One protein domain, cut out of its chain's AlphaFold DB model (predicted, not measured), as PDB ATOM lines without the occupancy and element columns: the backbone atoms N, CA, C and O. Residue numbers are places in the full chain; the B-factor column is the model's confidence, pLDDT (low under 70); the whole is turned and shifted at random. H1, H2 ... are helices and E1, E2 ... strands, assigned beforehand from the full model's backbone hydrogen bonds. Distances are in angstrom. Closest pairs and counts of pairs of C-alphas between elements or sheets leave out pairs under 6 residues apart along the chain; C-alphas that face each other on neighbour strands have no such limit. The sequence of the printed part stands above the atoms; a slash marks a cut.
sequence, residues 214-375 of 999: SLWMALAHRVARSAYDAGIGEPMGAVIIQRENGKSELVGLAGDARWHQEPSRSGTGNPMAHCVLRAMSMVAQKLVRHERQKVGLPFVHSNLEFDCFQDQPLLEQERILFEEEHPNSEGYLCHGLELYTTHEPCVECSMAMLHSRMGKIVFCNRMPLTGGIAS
ATOM      1  N   SER A 214     -14.649  33.587 -31.278       88.38
ATOM      2  CA  SER A 214     -14.907  32.377 -30.486       88.38
ATOM      3  C   SER A 214     -13.837  31.290 -30.655       88.38
ATOM      4  O   SER A 214     -13.614  30.531 -29.714       88.38
ATOM      5  N   LEU A 215     -13.159  31.219 -31.807       89.94
ATOM      6  CA  LEU A 215     -12.074  30.269 -32.078       89.94
ATOM      7  C   LEU A 215     -10.815  30.650 -31.296       89.94
ATOM      8  O   LEU A 215     -10.305  29.861 -30.499       89.94
ATOM      9  N   TRP A 216     -10.364  31.895 -31.457       93.31
ATOM     10  CA  TRP A 216      -9.162  32.399 -30.791       93.31
ATOM     11  C   TRP A 216      -9.333  32.468 -29.266       93.31
ATOM     12  O   TRP A 216      -8.406  32.140 -28.525       93.31
ATOM     13  N   MET A 217     -10.541  32.776 -28.774       92.81
ATOM     14  CA  MET A 217     -10.855  32.720 -27.342       92.81
ATOM     15  C   MET A 217     -10.911  31.281 -26.795       92.81
ATOM     16  O   MET A 217     -10.494  31.042 -25.660       92.81
ATOM     17  N   ALA A 218     -11.371  30.299 -27.581       91.56
ATOM     18  CA  ALA A 218     -11.326  28.888 -27.186       91.56
ATOM     19  C   ALA A 218      -9.879  28.367 -27.083       91.56
ATOM     20  O   ALA A 218      -9.551  27.677 -26.116       91.56
ATOM     21  N   LEU A 219      -8.995  28.760 -28.009       94.19
ATOM     22  CA  LEU A 219      -7.559  28.468 -27.922       94.19
ATOM     23  C   LEU A 219      -6.906  29.157 -26.706       94.19
ATOM     24  O   LEU A 219      -6.142  28.519 -25.980       94.19
ATOM     25  N   ALA A 220      -7.263  30.413 -26.417       96.00
ATOM     26  CA  ALA A 220      -6.781  31.122 -25.229       96.00
ATOM     27  C   ALA A 220      -7.202  30.413 -23.924       96.00
ATOM     28  O   ALA A 220      -6.383  30.254 -23.019       96.00
ATOM     29  N   HIS A 221      -8.440  29.909 -23.835       94.50
ATOM     30  CA  HIS A 221      -8.884  29.084 -22.703       94.50
ATOM     31  C   HIS A 221      -8.204  27.707 -22.642       94.50
ATOM     32  O   HIS A 221      -7.975  27.198 -21.544       94.50
ATOM     33  N   ARG A 222      -7.860  27.105 -23.789       94.25
ATOM     34  CA  ARG A 222      -7.122  25.834 -23.863       94.25
ATOM     35  C   ARG A 222      -5.721  25.969 -23.258       94.25
ATOM     36  O   ARG A 222      -5.388  25.185 -22.374       94.25
ATOM     37  N   VAL A 223      -4.939  26.976 -23.661       96.06
ATOM     38  CA  VAL A 223      -3.589  27.186 -23.097       96.06
ATOM     39  C   VAL A 223      -3.634  27.665 -21.641       96.06
ATOM     40  O   VAL A 223      -2.889  27.147 -20.812       96.06
ATOM     41  N   ALA A 224      -4.579  28.550 -21.290       96.25
ATOM     42  CA  ALA A 224      -4.824  28.974 -19.906       96.25
ATOM     43  C   ALA A 224      -5.043  27.785 -18.963       96.25
ATOM     44  O   ALA A 224      -4.509  27.730 -17.857       96.25
ATOM     45  N   ARG A 225      -5.832  26.807 -19.419       94.25
ATOM     46  CA  ARG A 225      -6.083  25.584 -18.668       94.25
ATOM     47  C   ARG A 225      -4.834  24.713 -18.563       94.25
ATOM     48  O   ARG A 225      -4.551  24.228 -17.476       94.25
ATOM     49  N   SER A 226      -4.098  24.519 -19.657       95.06
ATOM     50  CA  SER A 226      -2.878  23.708 -19.637       95.06
ATOM     51  C   SER A 226      -1.814  24.267 -18.686       95.06
ATOM     52  O   SER A 226      -1.203  23.476 -17.979       95.06
ATOM     53  N   ALA A 227      -1.659  25.591 -18.570       94.88
ATOM     54  CA  ALA A 227      -0.784  26.206 -17.563       94.88
ATOM     55  C   ALA A 227      -1.225  25.919 -16.118       94.88
ATOM     56  O   ALA A 227      -0.406  25.561 -15.269       94.88
ATOM     57  N   TYR A 228      -2.524  26.047 -15.839       94.44
ATOM     58  CA  TYR A 228      -3.072  25.796 -14.508       94.44
ATOM     59  C   TYR A 228      -2.969  24.320 -14.101       94.44
ATOM     60  O   TYR A 228      -2.481  24.018 -13.009       94.44
ATOM     61  N   ASP A 229      -3.382  23.414 -14.996       94.06
ATOM     62  CA  ASP A 229      -3.364  21.961 -14.791       94.06
ATOM     63  C   ASP A 229      -1.911  21.418 -14.726       94.06
ATOM     64  O   ASP A 229      -1.662  20.436 -14.028       94.06
ATOM     65  N   ALA A 230      -0.936  22.080 -15.373       93.19
ATOM     66  CA  ALA A 230       0.504  21.791 -15.260       93.19
ATOM     67  C   ALA A 230       1.187  22.419 -14.023       93.19
ATOM     68  O   ALA A 230       2.384  22.231 -13.816       93.19
ATOM     69  N   GLY A 231       0.458  23.177 -13.198       91.75
ATOM     70  CA  GLY A 231       0.968  23.762 -11.955       91.75
ATOM     71  C   GLY A 231       1.635  25.140 -12.088       91.75
ATOM     72  O   GLY A 231       1.697  25.861 -11.089       91.75
ATOM     73  N   ILE A 232       2.053  25.550 -13.288       93.19
ATOM     74  CA  ILE A 232       2.963  26.690 -13.517       93.19
ATOM     75  C   ILE A 232       2.338  28.089 -13.395       93.19
ATOM     76  O   ILE A 232       3.074  29.060 -13.237       93.19
ATOM     77  N   GLY A 233       1.013  28.231 -13.433       92.75
ATOM     78  CA  GLY A 233       0.376  29.552 -13.364       92.75
ATOM     79  C   GLY A 233      -1.111  29.526 -13.040       92.75
ATOM     80  O   GLY A 233      -1.680  28.487 -12.693       92.75
ATOM     81  N   GLU A 234      -1.730  30.699 -13.132       92.44
ATOM     82  CA  GLU A 234      -3.177  30.882 -12.986       92.44
ATOM     83  C   GLU A 234      -3.943  30.486 -14.266       92.44
ATOM     84  O   GLU A 234      -3.328  30.353 -15.325       92.44
ATOM     85  N   PRO A 235      -5.283  30.298 -14.231       93.88
ATOM     86  CA  PRO A 235      -6.076  29.918 -15.405       93.88
ATOM     87  C   PRO A 235      -6.315  31.117 -16.348       93.88
ATOM     88  O   PRO A 235      -7.444  31.453 -16.714       93.88
ATOM     89  N   MET A 236      -5.219  31.763 -16.742       96.31
ATOM     90  CA  MET A 236      -5.123  32.889 -17.661       96.31
ATOM     91  C   MET A 236      -4.249  32.492 -18.857       96.31
ATOM     92  O   MET A 236      -3.256  31.783 -18.720       96.31
ATOM     93  N   GLY A 237      -4.627  32.946 -20.046       97.44
ATOM     94  CA  GLY A 237      -3.956  32.612 -21.299       97.44
ATOM     95  C   GLY A 237      -4.268  33.613 -22.403       97.44
ATOM     96  O   GLY A 237      -5.325  34.259 -22.384       97.44
ATOM     97  N   ALA A 238      -3.328  33.721 -23.340       98.06
ATOM     98  CA  ALA A 238      -3.293  34.686 -24.428       98.06
ATOM     99  C   ALA A 238      -2.923  34.016 -25.763       98.06
ATOM    100  O   ALA A 238      -2.169  33.045 -25.798       98.06
ATOM    101  N   VAL A 239      -3.450  34.564 -26.858       98.19
ATOM    102  CA  VAL A 239      -3.248  34.145 -28.252       98.19
ATOM    103  C   VAL A 239      -3.032  35.397 -29.101       98.19
ATOM    104  O   VAL A 239      -3.779  36.365 -28.967       98.19
ATOM    105  N   ILE A 240      -2.032  35.379 -29.978       97.81
ATOM    106  CA  ILE A 240      -1.674  36.462 -30.897       97.81
ATOM    107  C   ILE A 240      -1.743  35.925 -32.327       97.81
ATOM    108  O   ILE A 240      -1.119  34.907 -32.645       97.81
ATOM    109  N   ILE A 241      -2.473  36.630 -33.190       95.75
ATOM    110  CA  ILE A 241      -2.609  36.299 -34.614       95.75
ATOM    111  C   ILE A 241      -2.204  37.468 -35.518       95.75
ATOM    112  O   ILE A 241      -2.312  38.637 -35.141       95.75
ATOM    113  N   GLN A 242      -1.804  37.147 -36.745       93.75
ATOM    114  CA  GLN A 242      -1.698  38.085 -37.859       93.75
ATOM    115  C   GLN A 242      -3.004  38.033 -38.664       93.75
ATOM    116  O   GLN A 242      -3.656  36.987 -38.751       93.75
ATOM    117  N   ARG A 243      -3.413  39.166 -39.245       89.19
ATOM    118  CA  ARG A 243      -4.515  39.222 -40.214       89.19
ATOM    119  C   ARG A 243      -4.080  40.004 -41.442       89.19
ATOM    120  O   ARG A 243      -3.835  41.203 -41.352       89.19
ATOM    121  N   GLU A 244      -4.025  39.335 -42.585       83.81
ATOM    122  CA  GLU A 244      -3.474  39.880 -43.823       83.81
ATOM    123  C   GLU A 244      -4.248  39.356 -45.035       83.81
ATOM    124  O   GLU A 244      -4.604  38.181 -45.094       83.81
ATOM    125  N   ASN A 245      -4.562  40.228 -45.999       79.06
ATOM    126  CA  ASN A 245      -5.322  39.882 -47.212       79.06
ATOM    127  C   ASN A 245      -6.645  39.126 -46.943       79.06
ATOM    128  O   ASN A 245      -7.090  38.299 -47.735       79.06
ATOM    129  N   GLY A 246      -7.277  39.413 -45.799       74.50
ATOM    130  CA  GLY A 246      -8.501  38.753 -45.333       74.50
ATOM    131  C   GLY A 246      -8.288  37.394 -44.660       74.50
ATOM    132  O   GLY A 246      -9.244  36.871 -44.096       74.50
ATOM    133  N   LYS A 247      -7.065  36.852 -44.663       84.56
ATOM    134  CA  LYS A 247      -6.698  35.629 -43.946       84.56
ATOM    135  C   LYS A 247      -6.220  35.916 -42.528       84.56
ATOM    136  O   LYS A 247      -5.713  37.006 -42.265       84.56
ATOM    137  N   SER A 248      -6.322  34.926 -41.645       90.25
ATOM    138  CA  SER A 248      -5.766  34.969 -40.294       90.25
ATOM    139  C   SER A 248      -4.948  33.736 -39.941       90.25
ATOM    140  O   SER A 248      -5.310  32.607 -40.269       90.25
ATOM    141  N   GLU A 249      -3.830  33.989 -39.266       91.81
ATOM    142  CA  GLU A 249      -2.753  33.034 -39.024       91.81
ATOM    143  C   GLU A 249      -2.218  33.183 -37.601       91.81
ATOM    144  O   GLU A 249      -2.104  34.292 -37.075       91.81
ATOM    145  N   LEU A 250      -1.917  32.054 -36.965       94.31
ATOM    146  CA  LEU A 250      -1.505  31.982 -35.570       94.31
ATOM    147  C   LEU A 250      -0.005  32.296 -35.437       94.31
ATOM    148  O   LEU A 250       0.811  31.687 -36.116       94.31
ATOM    149  N   VAL A 251       0.363  33.249 -34.571       95.00
ATOM    150  CA  VAL A 251       1.751  33.756 -34.474       95.00
ATOM    151  C   VAL A 251       2.407  33.370 -33.150       95.00
ATOM    152  O   VAL A 251       3.541  32.890 -33.142       95.00
ATOM    153  N   GLY A 252       1.689  33.554 -32.038       95.69
ATOM    154  CA  GLY A 252       2.142  33.206 -30.689       95.69
ATOM    155  C   GLY A 252       0.974  32.905 -29.750       95.69
ATOM    156  O   GLY A 252      -0.147  33.359 -29.969       95.69
ATOM    157  N   LEU A 253       1.219  32.138 -28.692       97.31
ATOM    158  CA  LEU A 253       0.271  31.896 -27.603       97.31
ATOM    159  C   LEU A 253       1.039  31.541 -26.335       97.31
ATOM    160  O   LEU A 253       2.128  30.985 -26.425       97.31
ATOM    161  N   ALA A 254       0.465  31.840 -25.173       97.81
ATOM    162  CA  ALA A 254       1.035  31.445 -23.892       97.81
ATOM    163  C   ALA A 254      -0.027  31.347 -22.794       97.81
ATOM    164  O   ALA A 254      -1.004  32.104 -22.769       97.81
ATOM    165  N   GLY A 255       0.194  30.433 -21.855       97.06
ATOM    166  CA  GLY A 255      -0.453  30.445 -20.550       97.06
ATOM    167  C   GLY A 255       0.259  31.388 -19.578       97.06
ATOM    168  O   GLY A 255       1.328  31.929 -19.862       97.06
ATOM    169  N   ASP A 256      -0.342  31.611 -18.419       96.00
ATOM    170  CA  ASP A 256       0.305  32.280 -17.291       96.00
ATOM    171  C   ASP A 256       1.385  31.367 -16.688       96.00
ATOM    172  O   ASP A 256       1.176  30.158 -16.604       96.00
ATOM    173  N   ALA A 257       2.531  31.912 -16.276       95.25
ATOM    174  CA  ALA A 257       3.611  31.118 -15.678       95.25
ATOM    175  C   ALA A 257       4.178  31.734 -14.386       95.25
ATOM    176  O   ALA A 257       5.336  31.503 -14.041       95.25
ATOM    177  N   ARG A 258       3.372  32.516 -13.648       92.75
ATOM    178  CA  ARG A 258       3.816  33.233 -12.434       92.75
ATOM    179  C   ARG A 258       4.319  32.332 -11.299       92.75
ATOM    180  O   ARG A 258       4.953  32.839 -10.380       92.75
ATOM    181  N   TRP A 259       3.976  31.042 -11.332       92.81
ATOM    182  CA  TRP A 259       4.371  30.019 -10.359       92.81
ATOM    183  C   TRP A 259       5.429  29.055 -10.922       92.81
ATOM    184  O   TRP A 259       5.760  28.065 -10.273       92.81
ATOM    185  N   HIS A 260       5.950  29.294 -12.129       89.75
ATOM    186  CA  HIS A 260       7.090  28.541 -12.638       89.75
ATOM    187  C   HIS A 260       8.352  28.938 -11.858       89.75
ATOM    188  O   HIS A 260       8.542  30.111 -11.557       89.75
ATOM    189  N   GLN A 261       9.188  27.955 -11.501       84.56
ATOM    190  CA  GLN A 261      10.372  28.093 -10.627       84.56
ATOM    191  C   GLN A 261      10.101  28.578  -9.179       84.56
ATOM    192  O   GLN A 261      10.992  28.469  -8.339       84.56
ATOM    193  N   GLU A 262       8.884  29.012  -8.837       81.81
ATOM    194  CA  GLU A 262       8.496  29.376  -7.465       81.81
ATOM    195  C   GLU A 262       8.384  28.140  -6.541       81.81
ATOM    196  O   GLU A 262       7.758  27.144  -6.917       81.81
ATOM    197  N   PRO A 263       8.915  28.182  -5.300       70.75
ATOM    198  CA  PRO A 263       8.893  27.037  -4.384       70.75
ATOM    199  C   PRO A 263       7.499  26.737  -3.808       70.75
ATOM    200  O   PRO A 263       7.243  25.622  -3.350       70.75
ATOM    201  N   SER A 264       6.587  27.713  -3.814       72.88
ATOM    202  CA  SER A 264       5.202  27.552  -3.364       72.88
ATOM    203  C   SER A 264       4.286  28.629  -3.952       72.88
ATOM    204  O   SER A 264       4.699  29.760  -4.191       72.88
ATOM    205  N   ARG A 265       2.997  28.301  -4.137       80.75
ATOM    206  CA  ARG A 265       1.944  29.250  -4.560       80.75
ATOM    207  C   ARG A 265       1.541  30.193  -3.412       80.75
ATOM    208  O   ARG A 265       0.418  30.140  -2.916       80.75
ATOM    209  N   SER A 266       2.487  30.996  -2.932       65.00
ATOM    210  CA  SER A 266       2.346  31.869  -1.761       65.00
ATOM    211  C   SER A 266       3.181  33.139  -1.935       65.00
ATOM    212  O   SER A 266       4.407  33.070  -1.949       65.00
ATOM    213  N   GLY A 267       2.525  34.293  -2.047       72.19
ATOM    214  CA  GLY A 267       3.152  35.564  -2.416       72.19
ATOM    215  C   GLY A 267       2.537  36.117  -3.701       72.19
ATOM    216  O   GLY A 267       1.404  35.779  -4.041       72.19
ATOM    217  N   THR A 268       3.267  36.969  -4.419       75.38
ATOM    218  CA  THR A 268       2.807  37.562  -5.690       75.38
ATOM    219  C   THR A 268       3.057  36.674  -6.911       75.38
ATOM    220  O   THR A 268       2.400  36.863  -7.937       75.38
ATOM    221  N   GLY A 269       4.006  35.736  -6.804       85.56
ATOM    222  CA  GLY A 269       4.632  35.068  -7.947       85.56
ATOM    223  C   GLY A 269       5.452  36.044  -8.796       85.56
ATOM    224  O   GLY A 269       5.559  37.234  -8.468       85.56
ATOM    225  N   ASN A 270       5.988  35.552  -9.910       89.44
ATOM    226  CA  ASN A 270       6.688  36.367 -10.897       89.44
ATOM    227  C   ASN A 270       5.686  37.223 -11.716       89.44
ATOM    228  O   ASN A 270       4.919  36.660 -12.504       89.44
ATOM    229  N   PRO A 271       5.689  38.570 -11.596       85.44
ATOM    230  CA  PRO A 271       4.760  39.436 -12.328       85.44
ATOM    231  C   PRO A 271       5.091  39.546 -13.823       85.44
ATOM    232  O   PRO A 271       4.202  39.800 -14.629       85.44
ATOM    233  N   MET A 272       6.342  39.315 -14.223       89.56
ATOM    234  CA  MET A 272       6.764  39.425 -15.621       89.56
ATOM    235  C   MET A 272       6.288  38.219 -16.463       89.56
ATOM    236  O   MET A 272       6.140  38.331 -17.679       89.56
ATOM    237  N   ALA A 273       5.964  37.088 -15.820       93.69
ATOM    238  CA  ALA A 273       5.515  35.840 -16.452       93.69
ATOM    239  C   ALA A 273       3.991  35.764 -16.724       93.69
ATOM    240  O   ALA A 273       3.412  34.679 -16.862       93.69
ATOM    241  N   HIS A 274       3.316  36.914 -16.817       95.44
ATOM    242  CA  HIS A 274       1.920  36.993 -17.250       95.44
ATOM    243  C   HIS A 274       1.744  36.502 -18.700       95.44
ATOM    244  O   HIS A 274       2.522  36.858 -19.584       95.44
ATOM    245  N   CYS A 275       0.660  35.765 -18.974       96.31
ATOM    246  CA  CYS A 275       0.369  35.173 -20.295       96.31
ATOM    247  C   CYS A 275       0.511  36.129 -21.498       96.31
ATOM    248  O   CYS A 275       1.006  35.731 -22.549       96.31
ATOM    249  N   VAL A 276       0.109  37.397 -21.353       96.94
ATOM    250  CA  VAL A 276       0.234  38.411 -22.413       96.94
ATOM    251  C   VAL A 276       1.699  38.752 -22.696       96.94
ATOM    252  O   VAL A 276       2.094  38.796 -23.857       96.94
ATOM    253  N   LEU A 277       2.510  38.949 -21.652       95.88
ATOM    254  CA  LEU A 277       3.939  39.254 -21.782       95.88
ATOM    255  C   LEU A 277       4.696  38.061 -22.376       95.88
ATOM    256  O   LEU A 277       5.462  38.242 -23.319       95.88
ATOM    257  N   ARG A 278       4.392  36.841 -21.908       95.50
ATOM    258  CA  ARG A 278       4.934  35.585 -22.452       95.50
ATOM    259  C   ARG A 278       4.667  35.439 -23.942       95.50
ATOM    260  O   ARG A 278       5.610  35.310 -24.717       95.50
ATOM    261  N   ALA A 279       3.403  35.543 -24.359       96.38
ATOM    262  CA  ALA A 279       3.032  35.436 -25.768       96.38
ATOM    263  C   ALA A 279       3.728  36.510 -26.625       96.38
ATOM    264  O   ALA A 279       4.188  36.218 -27.724       96.38
ATOM    265  N   MET A 280       3.848  37.743 -26.123       95.50
ATOM    266  CA  MET A 280       4.520  38.833 -26.838       95.50
ATOM    267  C   MET A 280       6.043  38.647 -26.936       95.50
ATOM    268  O   MET A 280       6.611  38.943 -27.986       95.50
ATOM    269  N   SER A 281       6.702  38.128 -25.895       93.56
ATOM    270  CA  SER A 281       8.140  37.825 -25.939       93.56
ATOM    271  C   SER A 281       8.424  36.635 -26.861       93.56
ATOM    272  O   SER A 281       9.302  36.724 -27.711       93.56
ATOM    273  N   MET A 282       7.594  35.582 -26.830       93.56
ATOM    274  CA  MET A 282       7.659  34.463 -27.785       93.56
ATOM    275  C   MET A 282       7.574  34.923 -29.251       93.56
ATOM    276  O   MET A 282       8.341  34.452 -30.089       93.56
ATOM    277  N   VAL A 283       6.692  35.881 -29.565       94.19
ATOM    278  CA  VAL A 283       6.606  36.497 -30.904       94.19
ATOM    279  C   VAL A 283       7.894  37.252 -31.260       94.19
ATOM    280  O   VAL A 283       8.388  37.120 -32.381       94.19
ATOM    281  N   ALA A 284       8.487  37.987 -30.314       92.06
ATOM    282  CA  ALA A 284       9.761  38.676 -30.525       92.06
ATOM    283  C   ALA A 284      10.943  37.703 -30.721       92.06
ATOM    284  O   ALA A 284      11.783  37.942 -31.587       92.06
ATOM    285  N   GLN A 285      10.988  36.579 -29.996       90.94
ATOM    286  CA  GLN A 285      12.032  35.557 -30.149       90.94
ATOM    287  C   GLN A 285      12.048  34.939 -31.556       90.94
ATOM    288  O   GLN A 285      13.126  34.676 -32.087       90.94
ATOM    289  N   LYS A 286      10.882  34.768 -32.205       92.19
ATOM    290  CA  LYS A 286      10.813  34.341 -33.616       92.19
ATOM    291  C   LYS A 286      11.484  35.350 -34.557       92.19
ATOM    292  O   LYS A 286      12.278  34.965 -35.410       92.19
ATOM    293  N   LEU A 287      11.222  36.647 -34.374       91.44
ATOM    294  CA  LEU A 287      11.857  37.705 -35.172       91.44
ATOM    295  C   LEU A 287      13.382  37.735 -34.947       91.44
ATOM    296  O   LEU A 287      14.143  37.764 -35.911       91.44
ATOM    297  N   VAL A 288      13.837  37.621 -33.693       90.06
ATOM    298  CA  VAL A 288      15.270  37.551 -33.340       90.06
ATOM    299  C   VAL A 288      15.953  36.311 -33.931       90.06
ATOM    300  O   VAL A 288      17.096  36.393 -34.385       90.06
ATOM    301  N   ARG A 289      15.276  35.157 -33.960       90.00
ATOM    302  CA  ARG A 289      15.772  33.938 -34.618       90.00
ATOM    303  C   ARG A 289      16.017  34.180 -36.106       90.00
ATOM    304  O   ARG A 289      17.125  33.922 -36.580       90.00
ATOM    305  N   HIS A 290      15.033  34.743 -36.804       90.12
ATOM    306  CA  HIS A 290      15.128  35.065 -38.229       90.12
ATOM    307  C   HIS A 290      16.213  36.111 -38.541       90.12
ATOM    308  O   HIS A 290      17.016  35.916 -39.455       90.12
ATOM    309  N   GLU A 291      16.313  37.190 -37.758       89.44
ATOM    310  CA  GLU A 291      17.380  38.196 -37.905       89.44
ATOM    311  C   GLU A 291      18.782  37.592 -37.734       89.44
ATOM    312  O   GLU A 291      19.693  37.897 -38.506       89.44
ATOM    313  N   ARG A 292      18.970  36.690 -36.763       89.62
ATOM    314  CA  ARG A 292      20.254  35.999 -36.565       89.62
ATOM    315  C   ARG A 292      20.562  35.041 -37.713       89.62
ATOM    316  O   ARG A 292      21.690  35.039 -38.207       89.62
ATOM    317  N   GLN A 293      19.560  34.299 -38.187       88.56
ATOM    318  CA  GLN A 293      19.691  33.383 -39.320       88.56
ATOM    319  C   GLN A 293      20.046  34.118 -40.625       88.56
ATOM    320  O   GLN A 293      20.919  33.649 -41.355       88.56
ATOM    321  N   LYS A 294      19.468  35.304 -40.881       88.75
ATOM    322  CA  LYS A 294      19.856  36.215 -41.984       88.75
ATOM    323  C   LYS A 294      21.354  36.560 -41.984       88.75
ATOM    324  O   LYS A 294      21.941  36.711 -43.050       88.75
ATOM    325  N   VAL A 295      21.972  36.672 -40.806       91.31
ATOM    326  CA  VAL A 295      23.404  36.999 -40.623       91.31
ATOM    327  C   VAL A 295      24.273  35.728 -40.494       91.31
ATOM    328  O   VAL A 295      25.477  35.806 -40.270       91.31
ATOM    329  N   GLY A 296      23.689  34.533 -40.646       90.44
ATOM    330  CA  GLY A 296      24.394  33.254 -40.499       90.44
ATOM    331  C   GLY A 296      24.796  32.916 -39.058       90.44
ATOM    332  O   GLY A 296      25.591  32.003 -38.837       90.44
ATOM    333  N   LEU A 297      24.262  33.638 -38.068       87.88
ATOM    334  CA  LEU A 297      24.504  33.379 -36.652       87.88
ATOM    335  C   LEU A 297      23.497  32.344 -36.130       87.88
ATOM    336  O   LEU A 297      22.299  32.482 -36.387       87.88
ATOM    337  N   PRO A 298      23.925  31.347 -35.333       83.94
ATOM    338  CA  PRO A 298      22.986  30.443 -34.687       83.94
ATOM    339  C   PRO A 298      22.069  31.223 -33.740       83.94
ATOM    340  O   PRO A 298      22.501  32.158 -33.049       83.94
ATOM    341  N   PHE A 299      20.802  30.823 -33.670       79.75
ATOM    342  CA  PHE A 299      19.930  31.225 -32.573       79.75
ATOM    343  C   PHE A 299      20.471  30.601 -31.282       79.75
ATOM    344  O   PHE A 299      20.674  29.393 -31.199       79.75
ATOM    345  N   VAL A 300      20.780  31.451 -30.306       74.00
ATOM    346  CA  VAL A 300      21.314  31.054 -29.002       74.00
ATOM    347  C   VAL A 300      20.412  31.709 -27.977       74.00
ATOM    348  O   VAL A 300      20.347  32.937 -27.921       74.00
ATOM    349  N   HIS A 301      19.709  30.892 -27.199       67.56
ATOM    350  CA  HIS A 301      18.903  31.378 -26.088       67.56
ATOM    351  C   HIS A 301      19.801  32.090 -25.074       67.56
ATOM    352  O   HIS A 301      20.891  31.609 -24.750       67.56
ATOM    353  N   SER A 302      19.333  33.221 -24.550       60.84
ATOM    354  CA  SER A 302      19.961  33.873 -23.404       60.84
ATOM    355  C   SER A 302      19.898  32.923 -22.210       60.84
ATOM    356  O   SER A 302      18.835  32.745 -21.624       60.84
ATOM    357  N   ASN A 303      21.025  32.293 -21.866       55.91
ATOM    358  CA  ASN A 303      21.122  31.366 -20.738       55.91
ATOM    359  C   ASN A 303      21.132  32.144 -19.411       55.91
ATOM    360  O   ASN A 303      22.174  32.313 -18.774       55.91
ATOM    361  N   LEU A 304      19.973  32.696 -19.062       61.06
ATOM    362  CA  LEU A 304      19.706  33.375 -17.802       61.06
ATOM    363  C   LEU A 304      19.309  32.328 -16.760       61.06
ATOM    364  O   LEU A 304      18.420  31.519 -17.005       61.06
ATOM    365  N   GLU A 305      19.924  32.388 -15.579       54.16
ATOM    366  CA  GLU A 305      19.548  31.560 -14.419       54.16
ATOM    367  C   GLU A 305      18.084  31.791 -13.995       54.16
ATOM    368  O   GLU A 305      17.429  30.888 -13.481       54.16
ATOM    369  N   PHE A 306      17.558  32.984 -14.285       61.84
ATOM    370  CA  PHE A 306      16.144  33.322 -14.200       61.84
ATOM    371  C   PHE A 306      15.741  34.158 -15.422       61.84
ATOM    372  O   PHE A 306      16.127  35.323 -15.546       61.84
ATOM    373  N   ASP A 307      14.958  33.573 -16.328       77.19
ATOM    374  CA  ASP A 307      14.229  34.336 -17.341       77.19
ATOM    375  C   ASP A 307      13.028  35.011 -16.666       77.19
ATOM    376  O   ASP A 307      12.113  34.350 -16.171       77.19
ATOM    377  N   CYS A 308      13.021  36.344 -16.624       81.25
ATOM    378  CA  CYS A 308      11.920  37.068 -16.006       81.25
ATOM    379  C   CYS A 308      10.610  36.896 -16.787       81.25
ATOM    380  O   CYS A 308       9.565  36.728 -16.164       81.25
ATOM    381  N   PHE A 309      10.636  36.866 -18.120       83.62
ATOM    382  CA  PHE A 309       9.419  36.686 -18.908       83.62
ATOM    383  C   PHE A 309       8.945  35.234 -18.913       83.62
ATOM    384  O   PHE A 309       7.745  35.011 -19.016       83.62
ATOM    385  N   GLN A 310       9.850  34.262 -18.755       88.44
ATOM    386  CA  GLN A 310       9.584  32.835 -18.977       88.44
ATOM    387  C   GLN A 310       9.087  32.599 -20.419       88.44
ATOM    388  O   GLN A 310       8.074  31.936 -20.651       88.44
ATOM    389  N   ASP A 311       9.767  33.208 -21.395       84.38
ATOM    390  CA  ASP A 311       9.387  33.204 -22.815       84.38
ATOM    391  C   ASP A 311       9.744  31.916 -23.560       84.38
ATOM    392  O   ASP A 311       9.363  31.724 -24.715       84.38
ATOM    393  N   GLN A 312      10.400  30.993 -22.865       88.69
ATOM    394  CA  GLN A 312      10.554  29.623 -23.314       88.69
ATOM    395  C   GLN A 312       9.216  28.868 -23.256       88.69
ATOM    396  O   GLN A 312       8.396  29.117 -22.363       88.69
ATOM    397  N   PRO A 313       8.957  27.948 -24.203       92.38
ATOM    398  CA  PRO A 313       7.732  27.164 -24.206       92.38
ATOM    399  C   PRO A 313       7.718  26.180 -23.030       92.38
ATOM    400  O   PRO A 313       8.510  25.242 -22.974       92.38
ATOM    401  N   LEU A 314       6.784  26.384 -22.099       93.62
ATOM    402  CA  LEU A 314       6.593  25.540 -20.912       93.62
ATOM    403  C   LEU A 314       5.489  24.491 -21.114       93.62
ATOM    404  O   LEU A 314       5.344  23.570 -20.309       93.62
ATOM    405  N   LEU A 315       4.701  24.633 -22.183       94.44
ATOM    406  CA  LEU A 315       3.596  23.752 -22.555       94.44
ATOM    407  C   LEU A 315       3.773  23.246 -23.989       94.44
ATOM    408  O   LEU A 315       4.299  23.952 -24.844       94.44
ATOM    409  N   GLU A 316       3.243  22.062 -24.292       94.06
ATOM    410  CA  GLU A 316       3.336  21.472 -25.636       94.06
ATOM    411  C   GLU A 316       2.692  22.357 -26.720       94.06
ATOM    412  O   GLU A 316       3.225  22.479 -27.820       94.06
ATOM    413  N   GLN A 317       1.587  23.047 -26.407       93.62
ATOM    414  CA  GLN A 317       0.956  23.983 -27.346       93.62
ATOM    415  C   GLN A 317       1.782  25.260 -27.562       93.62
ATOM    416  O   GLN A 317       1.716  25.849 -28.637       93.62
ATOM    417  N   GLU A 318       2.554  25.687 -26.559       96.06
ATOM    418  CA  GLU A 318       3.512  26.788 -26.711       96.06
ATOM    419  C   GLU A 318       4.682  26.326 -27.580       96.06
ATOM    420  O   GLU A 318       5.060  27.026 -28.513       96.06
ATOM    421  N   ARG A 319       5.202  25.115 -27.331       95.12
ATOM    422  CA  ARG A 319       6.343  24.525 -28.044       95.12
ATOM    423  C   ARG A 319       6.079  24.378 -29.540       95.12
ATOM    424  O   ARG A 319       6.865  24.887 -30.332       95.12
ATOM    425  N   ILE A 320       4.954  23.756 -29.910       93.94
ATOM    426  CA  ILE A 320       4.546  23.549 -31.310       93.94
ATOM    427  C   ILE A 320       4.571  24.869 -32.092       93.94
ATOM    428  O   ILE A 320       5.145  24.932 -33.172       93.94
ATOM    429  N   LEU A 321       3.990  25.933 -31.533       94.19
ATOM    430  CA  LEU A 321       3.922  27.229 -32.207       94.19
ATOM    431  C   LEU A 321       5.231  28.027 -32.110       94.19
ATOM    432  O   LEU A 321       5.536  28.796 -33.017       94.19
ATOM    433  N   PHE A 322       6.004  27.881 -31.032       93.31
ATOM    434  CA  PHE A 322       7.287  28.565 -30.849       93.31
ATOM    435  C   PHE A 322       8.368  28.025 -31.794       93.31
ATOM    436  O   PHE A 322       9.221  28.793 -32.234       93.31
ATOM    437  N   GLU A 323       8.339  26.734 -32.130       92.19
ATOM    438  CA  GLU A 323       9.258  26.117 -33.097       92.19
ATOM    439  C   GLU A 323       9.015  26.595 -34.542       92.19
ATOM    440  O   GLU A 323       9.956  26.640 -35.330       92.19
ATOM    441  N   GLU A 324       7.798  27.029 -34.876       92.31
ATOM    442  CA  GLU A 324       7.472  27.653 -36.166       92.31
ATOM    443  C   GLU A 324       8.065  29.074 -36.286       92.31
ATOM    444  O   GLU A 324       8.256  29.778 -35.293       92.31
ATOM    445  N   GLU A 325       8.316  29.536 -37.513       90.25
ATOM    446  CA  GLU A 325       8.811  30.896 -37.777       90.25
ATOM    447  C   GLU A 325       7.722  31.978 -37.617       90.25
ATOM    448  O   GLU A 325       6.564  31.693 -37.286       90.25
ATOM    449  N   HIS A 326       8.097  33.251 -37.783       91.38
ATOM    450  CA  HIS A 326       7.146  34.367 -37.804       91.38
ATOM    451  C   HIS A 326       6.568  34.552 -39.227       91.38
ATOM    452  O   HIS A 326       7.365  34.724 -40.153       91.38
ATOM    453  N   PRO A 327       5.233  34.581 -39.438       87.31
ATOM    454  CA  PRO A 327       4.643  34.628 -40.785       87.31
ATOM    455  C   PRO A 327       5.082  35.826 -41.641       87.31
ATOM    456  O   PRO A 327       5.331  35.683 -42.836       87.31
ATOM    457  N   ASN A 328       5.237  37.006 -41.030       88.19
ATOM    458  CA  ASN A 328       5.931  38.145 -41.640       88.19
ATOM    459  C   ASN A 328       7.386  38.219 -41.150       88.19
ATOM    460  O   ASN A 328       7.638  38.612 -40.010       88.19
ATOM    461  N   SER A 329       8.336  37.906 -42.025       81.19
ATOM    462  CA  SER A 329       9.774  37.893 -41.730       81.19
ATOM    463  C   SER A 329      10.390  39.279 -41.476       81.19
ATOM    464  O   SER A 329      11.481  39.386 -40.915       81.19
ATOM    465  N   GLU A 330       9.694  40.342 -41.883       84.62
ATOM    466  CA  GLU A 330      10.061  41.750 -41.674       84.62
ATOM    467  C   GLU A 330       9.138  42.414 -40.628       84.62
ATOM    468  O   GLU A 330       8.956  43.635 -40.606       84.62
ATOM    469  N   GLY A 331       8.508  41.596 -39.776       85.06
ATOM    470  CA  GLY A 331       7.627  42.041 -38.704       85.06
ATOM    471  C   GLY A 331       8.351  42.912 -37.673       85.06
ATOM    472  O   GLY A 331       9.503  42.674 -37.326       85.06
ATOM    473  N   TYR A 332       7.655  43.927 -37.155       89.69
ATOM    474  CA  TYR A 332       8.195  44.841 -36.147       89.69
ATOM    475  C   TYR A 332       7.379  44.762 -34.853       89.69
ATOM    476  O   TYR A 332       6.225  45.196 -34.812       89.69
ATOM    477  N   LEU A 333       7.992  44.245 -33.784       91.50
ATOM    478  CA  LEU A 333       7.344  44.005 -32.485       91.50
ATOM    479  C   LEU A 333       6.059  43.166 -32.661       91.50
ATOM    480  O   LEU A 333       6.110  42.094 -33.253       91.50
ATOM    481  N   CYS A 334       4.904  43.649 -32.192       94.50
ATOM    482  CA  CYS A 334       3.593  43.047 -32.458       94.50
ATOM    483  C   CYS A 334       2.729  43.966 -33.344       94.50
ATOM    484  O   CYS A 334       1.506  44.030 -33.181       94.50
ATOM    485  N   HIS A 335       3.353  44.744 -34.235       94.31
ATOM    486  CA  HIS A 335       2.663  45.810 -34.950       94.31
ATOM    487  C   HIS A 335       1.544  45.276 -35.854       94.31
ATOM    488  O   HIS A 335       1.778  44.484 -36.760       94.31
ATOM    489  N   GLY A 336       0.313  45.734 -35.606       88.06
ATOM    490  CA  GLY A 336      -0.863  45.349 -36.394       88.06
ATOM    491  C   GLY A 336      -1.468  43.983 -36.042       88.06
ATOM    492  O   GLY A 336      -2.558  43.682 -36.526       88.06
ATOM    493  N   LEU A 337      -0.826  43.198 -35.169       95.38
ATOM    494  CA  LEU A 337      -1.327  41.893 -34.721       95.38
ATOM    495  C   LEU A 337      -2.596  42.026 -33.851       95.38
ATOM    496  O   LEU A 337      -2.887  43.089 -33.291       95.38
ATOM    497  N   GLU A 338      -3.363  40.941 -33.735       95.81
ATOM    498  CA  GLU A 338      -4.569  40.865 -32.904       95.81
ATOM    499  C   GLU A 338      -4.328  39.962 -31.683       95.81
ATOM    500  O   GLU A 338      -3.972  38.793 -31.832       95.81
ATOM    501  N   LEU A 339      -4.551  40.491 -30.475       97.38
ATOM    502  CA  LEU A 339      -4.422  39.780 -29.199       97.38
ATOM    503  C   LEU A 339      -5.796  39.342 -28.667       97.38
ATOM    504  O   LEU A 339      -6.672  40.175 -28.432       97.38
ATOM    505  N   TYR A 340      -5.941  38.052 -28.378       97.31
ATOM    506  CA  TYR A 340      -7.104  37.446 -27.728       97.31
ATOM    507  C   TYR A 340      -6.676  36.881 -26.369       97.31
ATOM    508  O   TYR A 340      -5.801  36.022 -26.299       97.31
ATOM    509  N   THR A 341      -7.269  37.357 -25.273       97.62
ATOM    510  CA  THR A 341      -6.915  36.937 -23.903       97.62
ATOM    511  C   THR A 341      -8.147  36.567 -23.083       97.62
ATOM    512  O   THR A 341      -9.177  37.233 -23.109       97.62
ATOM    513  N   THR A 342      -8.036  35.503 -22.293       96.38
ATOM    514  CA  THR A 342      -9.108  35.058 -21.382       96.38
ATOM    515  C   THR A 342      -9.548  36.136 -20.380       96.38
ATOM    516  O   THR A 342     -10.727  36.202 -20.035       96.38
ATOM    517  N   HIS A 343      -8.629  36.997 -19.935       95.12
ATOM    518  CA  HIS A 343      -8.856  38.011 -18.902       95.12
ATOM    519  C   HIS A 343      -8.317  39.380 -19.333       95.12
ATOM    520  O   HIS A 343      -7.366  39.466 -20.114       95.12
ATOM    521  N   GLU A 344      -8.925  40.446 -18.815       94.94
ATOM    522  CA  GLU A 344      -8.494  41.826 -19.020       94.94
ATOM    523  C   GLU A 344      -7.038  42.011 -18.547       94.94
ATOM    524  O   GLU A 344      -6.747  41.762 -17.373       94.94
ATOM    525  N   PRO A 345      -6.123  42.455 -19.429       95.38
ATOM    526  CA  PRO A 345      -4.731  42.709 -19.078       95.38
ATOM    527  C   PRO A 345      -4.586  43.708 -17.927       95.38
ATOM    528  O   PRO A 345      -5.289  44.719 -17.868       95.38
ATOM    529  N   CYS A 346      -3.627  43.461 -17.032       93.25
ATOM    530  CA  CYS A 346      -3.267  44.415 -15.985       93.25
ATOM    531  C   CYS A 346      -2.629  45.688 -16.577       93.25
ATOM    532  O   CYS A 346      -2.334  45.749 -17.773       93.25
ATOM    533  N   VAL A 347      -2.393  46.713 -15.750       92.81
ATOM    534  CA  VAL A 347      -1.767  47.984 -16.180       92.81
ATOM    535  C   VAL A 347      -0.429  47.763 -16.903       92.81
ATOM    536  O   VAL A 347      -0.196  48.366 -17.947       92.81
ATOM    537  N   GLU A 348       0.412  46.862 -16.397       94.19
ATOM    538  CA  GLU A 348       1.714  46.515 -16.981       94.19
ATOM    539  C   GLU A 348       1.570  45.884 -18.374       94.19
ATOM    540  O   GLU A 348       2.087  46.419 -19.355       94.19
ATOM    541  N   CYS A 349       0.790  44.801 -18.485       95.44
ATOM    542  CA  CYS A 349       0.503  44.144 -19.762       95.44
ATOM    543  C   CYS A 349      -0.115  45.128 -20.770       95.44
ATOM    544  O   CYS A 349       0.282  45.160 -21.931       95.44
ATOM    545  N   SER A 350      -1.035  45.985 -20.314       95.00
ATOM    546  CA  SER A 350      -1.665  47.028 -21.136       95.00
ATOM    547  C   SER A 350      -0.644  48.027 -21.687       95.00
ATOM    548  O   SER A 350      -0.743  48.429 -22.847       95.00
ATOM    549  N   MET A 351       0.362  48.405 -20.892       95.25
ATOM    550  CA  MET A 351       1.440  49.290 -21.336       95.25
ATOM    551  C   MET A 351       2.394  48.586 -22.309       95.25
ATOM    552  O   MET A 351       2.771  49.169 -23.326       95.25
ATOM    553  N   ALA A 352       2.729  47.315 -22.061       94.38
ATOM    554  CA  ALA A 352       3.525  46.508 -22.985       94.38
ATOM    555  C   ALA A 352       2.842  46.385 -24.359       94.38
ATOM    556  O   ALA A 352       3.475  46.598 -25.390       94.38
ATOM    557  N   MET A 353       1.528  46.137 -24.386       95.12
ATOM    558  CA  MET A 353       0.725  46.070 -25.616       95.12
ATOM    559  C   MET A 353       0.755  47.382 -26.421       95.12
ATOM    560  O   MET A 353       0.783  47.343 -27.654       95.12
ATOM    561  N   LEU A 354       0.799  48.540 -25.744       94.31
ATOM    562  CA  LEU A 354       0.997  49.846 -26.384       94.31
ATOM    563  C   LEU A 354       2.422  50.001 -26.940       94.31
ATOM    564  O   LEU A 354       2.581  50.447 -28.077       94.31
ATOM    565  N   HIS A 355       3.450  49.609 -26.179       94.62
ATOM    566  CA  HIS A 355       4.850  49.662 -26.622       94.62
ATOM    567  C   HIS A 355       5.099  48.786 -27.861       94.62
ATOM    568  O   HIS A 355       5.687  49.257 -28.835       94.62
ATOM    569  N   SER A 356       4.565  47.561 -27.882       94.50
ATOM    570  CA  SER A 356       4.669  46.636 -29.021       94.50
ATOM    571  C   SER A 356       3.698  46.928 -30.172       94.50
ATOM    572  O   SER A 356       3.661  46.170 -31.139       94.50
ATOM    573  N   ARG A 357       2.939  48.034 -30.104       94.62
ATOM    574  CA  ARG A 357       2.029  48.531 -31.157       94.62
ATOM    575  C   ARG A 357       0.938  47.537 -31.592       94.62
ATOM    576  O   ARG A 357       0.594  47.491 -32.779       94.62
ATOM    577  N   MET A 358       0.398  46.775 -30.636       94.88
ATOM    578  CA  MET A 358      -0.665  45.788 -30.862       94.88
ATOM    579  C   MET A 358      -1.869  46.428 -31.579       94.88
ATOM    580  O   MET A 358      -2.336  47.496 -31.182       94.88
ATOM    581  N   GLY A 359      -2.363  45.797 -32.649       91.69
ATOM    582  CA  GLY A 359      -3.365  46.381 -33.546       91.69
ATOM    583  C   GLY A 359      -4.807  46.260 -33.047       91.69
ATOM    584  O   GLY A 359      -5.584  47.211 -33.151       91.69
ATOM    585  N   LYS A 360      -5.178  45.097 -32.498       92.44
ATOM    586  CA  LYS A 360      -6.502  44.840 -31.897       92.44
ATOM    587  C   LYS A 360      -6.370  43.991 -30.638       92.44
ATOM    588  O   LYS A 360      -5.422  43.227 -30.497       92.44
ATOM    589  N   ILE A 361      -7.330  44.135 -29.729       94.44
ATOM    590  CA  ILE A 361      -7.342  43.466 -28.425       94.44
ATOM    591  C   ILE A 361      -8.773  43.006 -28.138       94.44
ATOM    592  O   ILE A 361      -9.705  43.808 -28.228       94.44
ATOM    593  N   VAL A 362      -8.946  41.740 -27.762       94.62
ATOM    594  CA  VAL A 362     -10.223  41.160 -27.331       94.62
ATOM    595  C   VAL A 362     -10.008  40.393 -26.029       94.62
ATOM    596  O   VAL A 362      -9.094  39.574 -25.932       94.62
ATOM    597  N   PHE A 363     -10.862  40.630 -25.029       94.94
ATOM    598  CA  PHE A 363     -10.848  39.869 -23.778       94.94
ATOM    599  C   PHE A 363     -12.235  39.375 -23.362       94.94
ATOM    600  O   PHE A 363     -13.243  39.986 -23.715       94.94
ATOM    601  N   CYS A 364     -12.287  38.268 -22.613       90.25
ATOM    602  CA  CYS A 364     -13.540  37.712 -22.084       90.25
ATOM    603  C   CYS A 364     -13.867  38.251 -20.678       90.25
ATOM    604  O   CYS A 364     -14.906  38.878 -20.474       90.25
ATOM    605  N   ASN A 365     -12.979  38.037 -19.705       90.06
ATOM    606  CA  ASN A 365     -13.248  38.340 -18.299       90.06
ATOM    607  C   ASN A 365     -12.698  39.721 -17.901       90.06
ATOM    608  O   ASN A 365     -11.487  39.919 -17.858       90.06
ATOM    609  N   ARG A 366     -13.581  40.670 -17.572       87.56
ATOM    610  CA  ARG A 366     -13.220  41.993 -17.022       87.56
ATOM    611  C   ARG A 366     -12.594  41.870 -15.627       87.56
ATOM    612  O   ARG A 366     -13.077  41.079 -14.821       87.56
ATOM    613  N   MET A 367     -11.618  42.724 -15.307       88.06
ATOM    614  CA  MET A 367     -10.905  42.741 -14.021       88.06
ATOM    615  C   MET A 367     -11.004  44.122 -13.332       88.06
ATOM    616  O   MET A 367     -10.050  44.894 -13.374       88.06
ATOM    617  N   PRO A 368     -12.124  44.476 -12.660       82.69
ATOM    618  CA  PRO A 368     -12.395  45.853 -12.207       82.69
ATOM    619  C   PRO A 368     -11.402  46.479 -11.210       82.69
ATOM    620  O   PRO A 368     -11.456  47.691 -11.008       82.69
ATOM    621  N   LEU A 369     -10.547  45.677 -10.567       82.06
ATOM    622  CA  LEU A 369      -9.545  46.132  -9.592       82.06
ATOM    623  C   LEU A 369      -8.130  46.235 -10.184       82.06
ATOM    624  O   LEU A 369      -7.385  47.145  -9.835       82.06
ATOM    625  N   THR A 370      -7.758  45.318 -11.083       85.94
ATOM    626  CA  THR A 370      -6.382  45.168 -11.597       85.94
ATOM    627  C   THR A 370      -6.234  45.489 -13.088       85.94
ATOM    628  O   THR A 370      -5.111  45.683 -13.557       85.94
ATOM    629  N   GLY A 371      -7.345  45.570 -13.825       89.50
ATOM    630  CA  GLY A 371      -7.404  45.828 -15.262       89.50
ATOM    631  C   GLY A 371      -6.857  47.201 -15.664       89.50
ATOM    632  O   GLY A 371      -7.069  48.219 -14.995       89.50
ATOM    633  N   GLY A 372      -6.120  47.222 -16.774       89.94
ATOM    634  CA  GLY A 372      -5.483  48.420 -17.315       89.94
ATOM    635  C   GLY A 372      -6.240  49.107 -18.454       89.94
ATOM    636  O   GLY A 372      -5.837  50.205 -18.831       89.94
ATOM    637  N   ILE A 373      -7.306  48.503 -19.000       89.38
ATOM    638  CA  ILE A 373      -7.900  48.928 -20.284       89.38
ATOM    639  C   ILE A 373      -9.321  49.487 -20.122       89.38
ATOM    640  O   ILE A 373      -9.667  50.492 -20.751       89.38
ATOM    641  N   ALA A 374     -10.167  48.871 -19.291       86.31
ATOM    642  CA  ALA A 374     -11.535  49.334 -19.090       86.31
ATOM    643  C   ALA A 374     -11.557  50.703 -18.385       86.31
ATOM    644  O   ALA A 374     -11.072  50.861 -17.268       86.31
ATOM    645  N   SER A 375     -12.175  51.698 -19.029       76.62
ATOM    646  CA  SER A 375     -12.257  53.072 -18.502       76.62
ATOM    647  C   SER A 375     -13.443  53.317 -17.551       76.62
ATOM    648  O   SER A 375     -13.663  54.440 -17.098       76.62
TER     649      SER A 375
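Overview. This is residues 214 to 375 of the 999 residues of an uncharacterized protein of Verticillium longisporum (UniProt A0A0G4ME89). A twisted four-stranded sheet lies between helices, with H1 over one face and the first part of the long H2, residues 275 to 286, over the other. H3 packs on the edge strand E2, and H4 lies near the beginning of H2; long loops join E2, H2, H3 and E3. The printed part has 162 residues, with four named helices and four named strands in the order H1 E1 E2 H2 H3 E3 H4 E4, of mixed class. The sheet, in the order E2 E1 E3 E4, is mixed, with E3 and E4 parallel. The whole is compact, with a radius of gyration of the C-alphas of 15.1 A and spans of 45 by 39 by 26 A.

Arrangement. H1, residues 214 to 229, is on the sheet at a height of 6.1 A, over E1, residues 237 to 244, and E3, residues 338 to 343. The closest C-alphas of H1 and E1 are those of Ala 224 and Gly 237, 4.0 A apart. E1 and E2, residues 247 to 255, form a hairpin, with N 240 and O 252 2.8 A apart. H2, residues 275 to 294, is on the opposite face from H1, over E2 at a height of 7.9 A; the closest C-alphas of H2 and E2 are those of Cys 275 and Gly 255, 4.8 A apart. H3, residues 316 to 323, only just touches H2 with 3 pairs of C-alphas within 8 A, the closest being Phe 322 and Met 282 at 6.7 A. E3 is antiparallel to E1, with N 340 and O 239 2.8 A apart. E2, H2, H3 and E3 make a split strand-helix-strand unit, two strands running the same way with E1 between them, and its crossover is right-handed. H4, residues 347 to 355, only just touches H2, with 3 pairs of C-alphas within 8 A; the closest are those of Cys 349 and Leu 277, 6.3 A apart. E4, residues 360 to 365, is parallel to E3, with N 362 and O 339 2.8 A apart; E3, H4 and E4 make a strand-helix-strand unit, parallel neighbours joined through a helix, with a right-handed crossover. Every O i to N i+4 pair is within hydrogen-bond range in H1, H2 and H4; in H3 it is 3 of 4.

Along the chain. H1 begins at C-alpha 214 (-14.907, 32.377, -30.486) and is 22.1 A long. E1 measures 23.7 A and E2 24.8 A. H2, 29.2 A, ends at C-alpha 294 (19.856, 36.215, -41.984). H3 measures 10.6 A, E3 14.9 A and H4 12.5 A. E4, 16.5 A, ends at C-alpha 365 (-13.248, 38.340, -18.299).

Size, cuts and confidence. The C-alphas farthest apart, those of Gly 296 and Pro 368, are 48.1 A apart. The printed part has no cut. The links E2 to H2, H2 to H3 and H3 to E3 are long. The mean pLDDT of the printed part is 89.7; residue 266 and residues 301 to 306 are under 70.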